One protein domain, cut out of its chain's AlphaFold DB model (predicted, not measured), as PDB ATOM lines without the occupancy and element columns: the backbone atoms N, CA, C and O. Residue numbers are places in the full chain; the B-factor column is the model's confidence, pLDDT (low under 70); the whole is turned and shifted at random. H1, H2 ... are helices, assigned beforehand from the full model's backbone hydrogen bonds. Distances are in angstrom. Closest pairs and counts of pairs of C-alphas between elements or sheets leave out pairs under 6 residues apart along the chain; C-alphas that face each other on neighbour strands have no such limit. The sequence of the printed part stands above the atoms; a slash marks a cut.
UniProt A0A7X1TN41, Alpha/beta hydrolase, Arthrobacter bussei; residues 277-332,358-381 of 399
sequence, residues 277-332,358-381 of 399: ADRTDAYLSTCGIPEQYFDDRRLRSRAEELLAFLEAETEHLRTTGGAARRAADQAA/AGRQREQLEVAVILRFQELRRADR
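Overview. This is residues 277 to 332 and 358 to 381 of the 399 residues of the protein "Alpha/beta hydrolase" of Arthrobacter bussei (UniProt A0A7X1TN41). A short helix, H1, crosses the first part of the long H2, and H3 lies side by side with that part, running opposite ways; residues 314 to 332 of H2 stick out as a free arm. The printed part has 80 residues, three named helices in the order H1, H2, H3, no named strand, class all helix. It is only just loose, close to extended: radius of gyration of the C-alphas 17.2 A, spans 63 by 24 by 17 A.

Arrangement. H1, residues 277 to 286, touches residues 300 to 307 alone of H2, residues 297 to 332, about perpendicular at 86 degrees; the closest C-alphas, of Thr 280 and Glu 304, are 6.0 A apart. H3, residues 358 to 381, touches residues 298 to 313 alone of H2, at a shallow tilt of 16 degrees, opposite ways; the closest C-alphas, of Leu 306 and Leu 365, are 5.6 A apart. H1 and H3 are apart. In H1, H2 and H3 every O i to N i+4 pair is within hydrogen-bond range.

Along the chain. H1 begins at C-alpha 277 (234.200, 185.296, 223.083) and spans 14.1 A, H2 51.8 A; H3 spans 35.2 A, ending at C-alpha 381 (221.279, 180.687, 199.134).

Size, cuts and confidence. Residues 333 to 357 are not printed; C-alphas 332 and 358 are 30.1 A apart. Mean pLDDT of the printed part is 74.0, with residues 358 to 371 among those under 70.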
ATOM      1  N   ALA A 277     234.307 185.177 224.533       85.81
ATOM      2  CA  ALA A 277     234.200 185.296 223.083       85.81
ATOM      3  C   ALA A 277     235.073 184.263 222.347       85.81
ATOM      4  O   ALA A 277     234.552 183.562 221.485       85.81
ATOM      5  N   ASP A 278     236.337 184.095 222.755       87.69
ATOM      6  CA  ASP A 278     237.249 183.112 222.142       87.69
ATOM      7  C   ASP A 278     236.709 181.678 222.259       87.69
ATOM      8  O   ASP A 278     236.863 180.860 221.352       87.69
ATOM      9  N   ARG A 279     236.047 181.362 223.381       85.81
ATOM     10  CA  ARG A 279     235.423 180.049 223.610       85.81
ATOM     11  C   ARG A 279     234.178 179.849 222.753       85.81
ATOM     12  O   ARG A 279     234.006 178.761 222.209       85.81
ATOM     13  N   THR A 280     233.353 180.882 222.595       85.75
ATOM     14  CA  THR A 280     232.193 180.863 221.693       85.75
ATOM     15  C   THR A 280     232.620 180.651 220.247       85.75
ATOM     16  O   THR A 280     232.079 179.771 219.581       85.75
ATOM     17  N   ASP A 281     233.630 181.382 219.779       88.31
ATOM     18  CA  ASP A 281     234.133 181.261 218.407       88.31
ATOM     19  C   ASP A 281     234.767 179.883 218.164       88.31
ATOM     20  O   ASP A 281     234.502 179.237 217.147       88.31
ATOM     21  N   ALA A 282     235.518 179.358 219.138       77.00
ATOM     22  CA  ALA A 282     236.049 177.998 219.071       77.00
ATOM     23  C   ALA A 282     234.946 176.925 219.066       77.00
ATOM     24  O   ALA A 282     235.053 175.938 218.334       77.00
ATOM     25  N   TYR A 283     233.875 177.111 219.843       78.75
ATOM     26  CA  TYR A 283     232.724 176.210 219.834       78.75
ATOM     27  C   TYR A 283     232.009 176.230 218.477       78.75
ATOM     28  O   TYR A 283     231.832 175.173 217.870       78.75
ATOM     29  N   LEU A 284     231.678 177.415 217.954       72.94
ATOM     30  CA  LEU A 284     231.051 177.567 216.637       72.94
ATOM     31  C   LEU A 284     231.921 176.945 215.533       72.94
ATOM     32  O   LEU A 284     231.416 176.194 214.695       72.94
ATOM     33  N   SER A 285     233.237 177.167 215.586       75.88
ATOM     34  CA  SER A 285     234.193 176.533 214.675       75.88
ATOM     35  C   SER A 285     234.178 175.007 214.789       75.88
ATOM     36  O   SER A 285     234.225 174.326 213.765       75.88
ATOM     37  N   THR A 286     234.094 174.457 216.003       66.75
ATOM     38  CA  THR A 286     234.032 173.003 216.244       66.75
ATOM     39  C   THR A 286     232.736 172.399 215.698       66.75
ATOM     40  O   THR A 286     232.737 171.277 215.199       66.75
ATOM     41  N   CYS A 287     231.642 173.162 215.712       63.88
ATOM     42  CA  CYS A 287     230.378 172.798 215.071       63.88
ATOM     43  C   CYS A 287     230.408 172.899 213.534       63.88
ATOM     44  O   CYS A 287     229.380 172.682 212.892       63.88
ATOM     45  N   GLY A 288     231.553 173.241 212.930       71.44
ATOM     46  CA  GLY A 288     231.696 173.389 211.482       71.44
ATOM     47  C   GLY A 288     230.978 174.618 210.917       71.44
ATOM     48  O   GLY A 288     230.681 174.656 209.722       71.44
ATOM     49  N   ILE A 289     230.676 175.611 211.757       71.44
ATOM     50  CA  ILE A 289     230.056 176.864 211.331       71.44
ATOM     51  C   ILE A 289     231.154 177.756 210.727       71.44
ATOM     52  O   ILE A 289     232.158 178.007 211.391       71.44
ATOM     53  N   PRO A 290     231.006 178.245 209.481       80.19
ATOM     54  CA  PRO A 290     231.948 179.186 208.881       80.19
ATOM     55  C   PRO A 290     232.041 180.510 209.654       80.19
ATOM     56  O   PRO A 290     231.017 181.051 210.072       80.19
ATOM     57  N   GLU A 291     233.249 181.075 209.750       88.44
ATOM     58  CA  GLU A 291     233.540 182.316 210.496       88.44
ATOM     59  C   GLU A 291     232.653 183.502 210.089       88.44
ATOM     60  O   GLU A 291     232.284 184.316 210.930       88.44
ATOM     61  N   GLN A 292     232.219 183.568 208.825       90.81
ATOM     62  CA  GLN A 292     231.322 184.624 208.335       90.81
ATOM     63  C   GLN A 292     229.967 184.696 209.071       90.81
ATOM     64  O   GLN A 292     229.250 185.682 208.927       90.81
ATOM     65  N   TYR A 293     229.596 183.662 209.838       86.88
ATOM     66  CA  TYR A 293     228.374 183.633 210.645       86.88
ATOM     67  C   TYR A 293     228.604 183.940 212.133       86.88
ATOM     68  O   TYR A 293     227.627 184.020 212.877       86.88
ATOM     69  N   PHE A 294     229.848 184.116 212.594       90.12
ATOM     70  CA  PHE A 294     230.161 184.281 214.027       90.12
ATOM     71  C   PHE A 294     229.619 185.589 214.618       90.12
ATOM     72  O   PHE A 294     229.368 185.673 215.825       90.12
ATOM     73  N   ASP A 295     229.375 186.581 213.760       89.38
ATOM     74  CA  ASP A 295     228.782 187.866 214.130       89.38
ATOM     75  C   ASP A 295     227.240 187.836 214.187       89.38
ATOM     76  O   ASP A 295     226.618 188.820 214.605       89.38
ATOM     77  N   ASP A 296     226.575 186.727 213.809       93.06
ATOM     78  CA  ASP A 296     225.121 186.613 213.983       93.06
ATOM     79  C   ASP A 296     224.779 186.558 215.477       93.06
ATOM     80  O   ASP A 296     224.981 185.550 216.156       93.06
ATOM     81  N   ARG A 297     224.209 187.654 215.991       87.00
ATOM     82  CA  ARG A 297     223.897 187.812 217.421       87.00
ATOM     83  C   ARG A 297     223.064 186.669 217.995       87.00
ATOM     84  O   ARG A 297     223.252 186.317 219.153       87.00
ATOM     85  N   ARG A 298     222.128 186.109 217.222       77.38
ATOM     86  CA  ARG A 298     221.246 185.036 217.708       77.38
ATOM     87  C   ARG A 298     221.991 183.709 217.785       77.38
ATOM     88  O   ARG A 298     221.858 183.014 218.787       77.38
ATOM     89  N   LEU A 299     222.784 183.382 216.768       80.12
ATOM     90  CA  LEU A 299     223.642 182.201 216.762       80.12
ATOM     91  C   LEU A 299     224.655 182.261 217.906       80.12
ATOM     92  O   LEU A 299     224.756 181.317 218.690       80.12
ATOM     93  N   ARG A 300     225.339 183.403 218.038       88.25
ATOM     94  CA  ARG A 300     226.324 183.649 219.092       88.25
ATOM     95  C   ARG A 300     225.695 183.539 220.480       88.25
ATOM     96  O   ARG A 300     226.188 182.776 221.297       88.25
ATOM     97  N   SER A 301     224.551 184.190 220.706       82.75
ATOM     98  CA  SER A 301     223.816 184.109 221.976       82.75
ATOM     99  C   SER A 301     223.424 182.672 222.342       82.75
ATOM    100  O   SER A 301     223.496 182.312 223.511       82.75
ATOM    101  N   ARG A 302     223.026 181.831 221.375       79.69
ATOM    102  CA  ARG A 302     222.700 180.417 221.645       79.69
ATOM    103  C   ARG A 302     223.932 179.575 221.955       79.69
ATOM    104  O   ARG A 302     223.877 178.728 222.843       79.69
ATOM    105  N   ALA A 303     225.037 179.815 221.253       77.56
ATOM    106  CA  ALA A 303     226.310 179.164 221.549       77.56
ATOM    107  C   ALA A 303     226.832 179.550 222.943       77.56
ATOM    108  O   ALA A 303     227.301 178.691 223.685       77.56
ATOM    109  N   GLU A 304     226.682 180.817 223.327       86.44
ATOM    110  CA  GLU A 304     226.994 181.311 224.669       86.44
ATOM    111  C   GLU A 304     226.119 180.629 225.734       86.44
ATOM    112  O   GLU A 304     226.647 180.036 226.675       86.44
ATOM    113  N   GLU A 305     224.794 180.597 225.560       79.19
ATOM    114  CA  GLU A 305     223.885 179.880 226.472       79.19
ATOM    115  C   GLU A 305     224.295 178.412 226.677       79.19
ATOM    116  O   GLU A 305     224.308 177.923 227.810       79.19
ATOM    117  N   LEU A 306     224.681 177.718 225.602       76.62
ATOM    118  CA  LEU A 306     225.165 176.342 225.675       76.62
ATOM    119  C   LEU A 306     226.497 176.221 226.418       76.62
ATOM    120  O   LEU A 306     226.647 175.335 227.258       76.62
ATOM    121  N   LEU A 307     227.464 177.095 226.141       77.25
ATOM    122  CA  LEU A 307     228.746 177.082 226.844       77.25
ATOM    123  C   LEU A 307     228.571 177.364 228.338       77.25
ATOM    124  O   LEU A 307     229.139 176.648 229.161       77.25
ATOM    125  N   ALA A 308     227.731 178.339 228.697       79.44
ATOM    126  CA  ALA A 308     227.397 178.622 230.093       79.44
ATOM    127  C   ALA A 308     226.737 177.410 230.770       79.44
ATOM    128  O   ALA A 308     227.052 177.084 231.918       79.44
ATOM    129  N   PHE A 309     225.855 176.714 230.051       79.12
ATOM    130  CA  PHE A 309     225.227 175.489 230.527       79.12
ATOM    131  C   PHE A 309     226.256 174.372 230.792       79.12
ATOM    132  O   PHE A 309     226.260 173.784 231.876       79.12
ATOM    133  N   LEU A 310     227.163 174.113 229.844       74.25
ATOM    134  CA  LEU A 310     228.206 173.086 229.964       74.25
ATOM    135  C   LEU A 310     229.195 173.388 231.102       74.25
ATOM    136  O   LEU A 310     229.611 172.480 231.828       74.25
ATOM    137  N   GLU A 311     229.551 174.659 231.299       81.38
ATOM    138  CA  GLU A 311     230.387 175.100 232.422       81.38
ATOM    139  C   GLU A 311     229.695 174.865 233.768       81.38
ATOM    140  O   GLU A 311     230.302 174.316 234.694       81.38
ATOM    141  N   ALA A 312     228.409 175.218 233.870       77.44
ATOM    142  CA  ALA A 312     227.616 174.992 235.073       77.44
ATOM    143  C   ALA A 312     227.469 173.495 235.392       77.44
ATOM    144  O   ALA A 312     227.597 173.098 236.554       77.44
ATOM    145  N   GLU A 313     227.256 172.649 234.379       74.44
ATOM    146  CA  GLU A 313     227.197 171.193 234.539       74.44
ATOM    147  C   GLU A 313     228.545 170.627 235.011       74.44
ATOM    148  O   GLU A 313     228.594 169.830 235.954       74.44
ATOM    149  N   THR A 314     229.647 171.086 234.419       71.31
ATOM    150  CA  THR A 314     231.003 170.665 234.794       71.31
ATOM    151  C   THR A 314     231.317 171.027 236.247       71.31
ATOM    152  O   THR A 314     231.779 170.172 237.011       71.31
ATOM    153  N   GLU A 315     231.010 172.254 236.681       77.62
ATOM    154  CA  GLU A 315     231.218 172.665 238.076       77.62
ATOM    155  C   GLU A 315     230.270 171.930 239.034       77.62
ATOM    156  O   GLU A 315     230.675 171.521 240.128       77.62
ATOM    157  N   HIS A 316     229.025 171.674 238.624       77.12
ATOM    158  CA  HIS A 316     228.100 170.861 239.407       77.12
ATOM    159  C   HIS A 316     228.645 169.442 239.617       77.12
ATOM    160  O   HIS A 316     228.673 168.958 240.751       77.12
ATOM    161  N   LEU A 317     229.142 168.785 238.565       67.44
ATOM    162  CA  LEU A 317     229.760 167.459 238.649       67.44
ATOM    163  C   LEU A 317     231.028 167.472 239.514       67.44
ATOM    164  O   LEU A 317     231.246 166.542 240.296       67.44
ATOM    165  N   ARG A 318     231.838 168.535 239.437       73.69
ATOM    166  CA  ARG A 318     233.045 168.700 240.260       73.69
ATOM    167  C   ARG A 318     232.706 168.832 241.745       73.69
ATOM    168  O   ARG A 318     233.312 168.162 242.589       73.69
ATOM    169  N   THR A 319     231.715 169.657 242.076       78.75
ATOM    170  CA  THR A 319     231.294 169.917 243.461       78.75
ATOM    171  C   THR A 319     230.564 168.721 244.075       78.75
ATOM    172  O   THR A 319     230.933 168.272 245.167       78.75
ATOM    173  N   THR A 320     229.585 168.148 243.369       75.38
ATOM    174  CA  THR A 320     228.795 167.003 243.858       75.38
ATOM    175  C   THR A 320     229.573 165.692 243.831       75.38
ATOM    176  O   THR A 320     229.524 164.947 244.811       75.38
ATOM    177  N   GLY A 321     230.362 165.428 242.785       73.06
ATOM    178  CA  GLY A 321     231.241 164.257 242.715       73.06
ATOM    179  C   GLY A 321     232.301 164.271 243.819       73.06
ATOM    180  O   GLY A 321     232.529 163.258 244.485       73.06
ATOM    181  N   GLY A 322     232.879 165.444 244.098       71.75
ATOM    182  CA  GLY A 322     233.792 165.634 245.224       71.75
ATOM    183  C   GLY A 322     233.119 165.425 246.584       71.75
ATOM    184  O   GLY A 322     233.703 164.795 247.469       71.75
ATOM    185  N   ALA A 323     231.891 165.917 246.766       70.56
ATOM    186  CA  ALA A 323     231.137 165.747 248.009       70.56
ATOM    187  C   ALA A 323     230.728 164.284 248.251       70.56
ATOM    188  O   ALA A 323     230.932 163.773 249.353       70.56
ATOM    189  N   ALA A 324     230.229 163.591 247.224       64.19
ATOM    190  CA  ALA A 324     229.856 162.181 247.300       64.19
ATOM    191  C   ALA A 324     231.067 161.289 247.617       64.19
ATOM    192  O   ALA A 324     230.980 160.413 248.478       64.19
ATOM    193  N   ARG A 325     232.224 161.563 246.995       69.75
ATOM    194  CA  ARG A 325     233.477 160.850 247.281       69.75
ATOM    195  C   ARG A 325     233.941 161.062 248.724       69.75
ATOM    196  O   ARG A 325     234.228 160.090 249.415       69.75
ATOM    197  N   ARG A 326     233.922 162.306 249.223       76.00
ATOM    198  CA  ARG A 326     234.259 162.613 250.629       76.00
ATOM    199  C   ARG A 326     233.314 161.930 251.620       76.00
ATOM    200  O   ARG A 326     233.775 161.418 252.638       76.00
ATOM    201  N   ALA A 327     232.013 161.898 251.328       70.50
ATOM    202  CA  ALA A 327     231.027 161.221 252.167       70.50
ATOM    203  C   ALA A 327     231.245 159.696 252.197       70.50
ATOM    204  O   ALA A 327     231.184 159.092 253.270       70.50
ATOM    205  N   ALA A 328     231.563 159.084 251.051       65.50
ATOM    206  CA  ALA A 328     231.904 157.665 250.961       65.50
ATOM    207  C   ALA A 328     233.190 157.332 251.741       65.50
ATOM    208  O   ALA A 328     233.194 156.399 252.547       65.50
ATOM    209  N   ASP A 329     234.242 158.145 251.593       69.56
ATOM    210  CA  ASP A 329     235.504 157.981 252.326       69.56
ATOM    211  C   ASP A 329     235.308 158.127 253.845       69.56
ATOM    212  O   ASP A 329     235.881 157.375 254.640       69.56
ATOM    213  N   GLN A 330     234.465 159.070 254.277       77.62
ATOM    214  CA  GLN A 330     234.146 159.266 255.693       77.62
ATOM    215  C   GLN A 330     233.315 158.103 256.260       77.62
ATOM    216  O   GLN A 330     233.557 157.670 257.391       77.62
ATOM    217  N   ALA A 331     232.371 157.564 255.484       70.81
ATOM    218  CA  ALA A 331     231.583 156.394 255.865       70.81
ATOM    219  C   ALA A 331     232.445 155.123 255.971       70.81
ATOM    220  O   ALA A 331     232.277 154.362 256.927       70.81
ATOM    221  N   ALA A 332     233.399 154.921 255.054       67.06
ATOM    222  CA  ALA A 332     234.351 153.810 255.102       67.06
ATOM    223  C   ALA A 332     235.238 153.876 256.358       67.06
ATOM    224  O   ALA A 332     235.348 152.894 257.095       67.06
ATOM    225  N   ALA A 358     220.258 167.356 232.659       55.28
ATOM    226  CA  ALA A 358     221.305 168.148 232.042       55.28
ATOM    227  C   ALA A 358     221.552 167.767 230.569       55.28
ATOM    228  O   ALA A 358     221.609 168.639 229.702       55.28
ATOM    229  N   GLY A 359     221.551 166.466 230.253       51.38
ATOM    230  CA  GLY A 359     221.650 165.989 228.871       51.38
ATOM    231  C   GLY A 359     220.540 166.521 227.954       51.38
ATOM    232  O   GLY A 359     220.806 166.862 226.806       51.38
ATOM    233  N   ARG A 360     219.308 166.668 228.466       49.53
ATOM    234  CA  ARG A 360     218.173 167.188 227.683       49.53
ATOM    235  C   ARG A 360     218.302 168.679 227.368       49.53
ATOM    236  O   ARG A 360     217.982 169.094 226.258       49.53
ATOM    237  N   GLN A 361     218.749 169.484 228.332       56.47
ATOM    238  CA  GLN A 361     218.958 170.923 228.123       56.47
ATOM    239  C   GLN A 361     220.122 171.182 227.161       56.47
ATOM    240  O   GLN A 361     220.005 172.033 226.280       56.47
ATOM    241  N   ARG A 362     221.193 170.388 227.264       68.06
ATOM    242  CA  ARG A 362     222.304 170.401 226.311       68.06
ATOM    243  C   ARG A 362     221.844 170.130 224.878       68.06
ATOM    244  O   ARG A 362     222.139 170.930 223.997       68.06
ATOM    245  N   GLU A 363     221.101 169.046 224.651       55.03
ATOM    246  CA  GLU A 363     220.619 168.677 223.310       55.03
ATOM    247  C   GLU A 363     219.744 169.785 222.698       55.03
ATOM    248  O   GLU A 363     219.898 170.134 221.531       55.03
ATOM    249  N   GLN A 364     218.859 170.395 223.494       56.53
ATOM    250  CA  GLN A 364     218.008 171.500 223.038       56.53
ATOM    251  C   GLN A 364     218.816 172.728 222.596       56.53
ATOM    252  O   GLN A 364     218.478 173.358 221.593       56.53
ATOM    253  N   LEU A 365     219.871 173.066 223.336       60.69
ATOM    254  CA  LEU A 365     220.741 174.200 223.038       60.69
ATOM    255  C   LEU A 365     221.646 173.925 221.824       60.69
ATOM    256  O   LEU A 365     221.757 174.786 220.953       60.69
ATOM    257  N   GLU A 366     222.212 172.717 221.708       65.50
ATOM    258  CA  GLU A 366     222.960 172.281 220.515       65.50
ATOM    259  C   GLU A 366     222.076 172.358 219.261       65.50
ATOM    260  O   GLU A 366     222.484 172.904 218.232       65.50
ATOM    261  N   VAL A 367     220.822 171.908 219.356       58.00
ATOM    262  CA  VAL A 367     219.886 171.988 218.231       58.00
ATOM    263  C   VAL A 367     219.523 173.427 217.885       58.00
ATOM    264  O   VAL A 367     219.468 173.763 216.705       58.00
ATOM    265  N   ALA A 368     219.338 174.304 218.873       63.16
ATOM    266  CA  ALA A 368     219.059 175.716 218.616       63.16
ATOM    267  C   ALA A 368     220.197 176.408 217.839       63.16
ATOM    268  O   ALA A 368     219.924 177.204 216.937       63.16
ATOM    269  N   VAL A 369     221.459 176.083 218.150       67.75
ATOM    270  CA  VAL A 369     222.634 176.577 217.411       67.75
ATOM    271  C   VAL A 369     222.608 176.078 215.963       67.75
ATOM    272  O   VAL A 369     222.749 176.876 215.033       67.75
ATOM    273  N   ILE A 370     222.378 174.779 215.755       65.44
ATOM    274  CA  ILE A 370     222.385 174.181 214.413       65.44
ATOM    275  C   ILE A 370     221.230 174.727 213.559       65.44
ATOM    276  O   ILE A 370     221.467 175.133 212.420       65.44
ATOM    277  N   LEU A 371     220.009 174.799 214.101       61.41
ATOM    278  CA  LEU A 371     218.845 175.359 213.401       61.41
ATOM    279  C   LEU A 371     219.112 176.800 212.958       61.41
ATOM    280  O   LEU A 371     218.896 177.151 211.797       61.41
ATOM    281  N   ARG A 372     219.666 177.632 213.851       78.38
ATOM    282  CA  ARG A 372     219.983 179.024 213.517       78.38
ATOM    283  C   ARG A 372     221.029 179.125 212.408       78.38
ATOM    284  O   ARG A 372     220.895 179.948 211.505       78.38
ATOM    285  N   PHE A 373     222.056 178.284 212.445       71.12
ATOM    286  CA  PHE A 373     223.048 178.228 211.377       71.12
ATOM    287  C   PHE A 373     222.424 177.828 210.025       71.12
ATOM    288  O   PHE A 373     222.742 178.412 208.986       71.12
ATOM    289  N   GLN A 374     221.496 176.871 210.024       67.31
ATOM    290  CA  GLN A 374     220.799 176.442 208.810       67.31
ATOM    291  C   GLN A 374     219.899 177.543 208.225       67.31
ATOM    292  O   GLN A 374     219.911 177.739 207.005       67.31
ATOM    293  N   GLU A 375     219.193 178.313 209.063       70.25
ATOM    294  CA  GLU A 375     218.442 179.506 208.637       70.25
ATOM    295  C   GLU A 375     219.340 180.512 207.903       70.25
ATOM    296  O   GLU A 375     218.986 180.997 206.827       70.25
ATOM    297  N   LEU A 376     220.527 180.792 208.453       74.19
ATOM    298  CA  LEU A 376     221.490 181.715 207.848       74.19
ATOM    299  C   LEU A 376     221.972 181.208 206.482       74.19
ATOM    300  O   LEU A 376     222.000 181.969 205.513       74.19
ATOM    301  N   ARG A 377     222.257 179.906 206.362       74.06
ATOM    302  CA  ARG A 377     222.633 179.286 205.079       74.06
ATOM    303  C   ARG A 377     221.516 179.295 204.039       74.06
ATOM    304  O   ARG A 377     221.815 179.277 202.844       74.06
ATOM    305  N   ARG A 378     220.249 179.224 204.452       70.88
ATOM    306  CA  ARG A 378     219.108 179.381 203.535       70.88
ATOM    307  C   ARG A 378     219.024 180.816 203.039       70.88
ATOM    308  O   ARG A 378     219.023 181.015 201.834       70.88
ATOM    309  N   ALA A 379     219.090 181.789 203.949       73.00
ATOM    310  CA  ALA A 379     219.076 183.205 203.590       73.00
ATOM    311  C   ALA A 379     220.201 183.580 202.606       73.00
ATOM    312  O   ALA A 379     219.975 184.380 201.702       73.00
ATOM    313  N   ASP A 380     221.395 182.995 202.740       74.88
ATOM    314  CA  ASP A 380     222.485 183.215 201.779       74.88
ATOM    315  C   ASP A 380     222.253 182.547 200.422       74.88
ATOM    316  O   ASP A 380     222.571 183.148 199.397       74.88
ATOM    317  N   ARG A 381     221.677 181.338 200.393       72.00
ATOM    318  CA  ARG A 381     221.279 180.687 199.134       72.00
ATOM    319  C   ARG A 381     220.210 181.496 198.408       72.00
ATOM    320  O   ARG A 381     220.387 181.792 197.235       72.00
TER     321      ARG A 381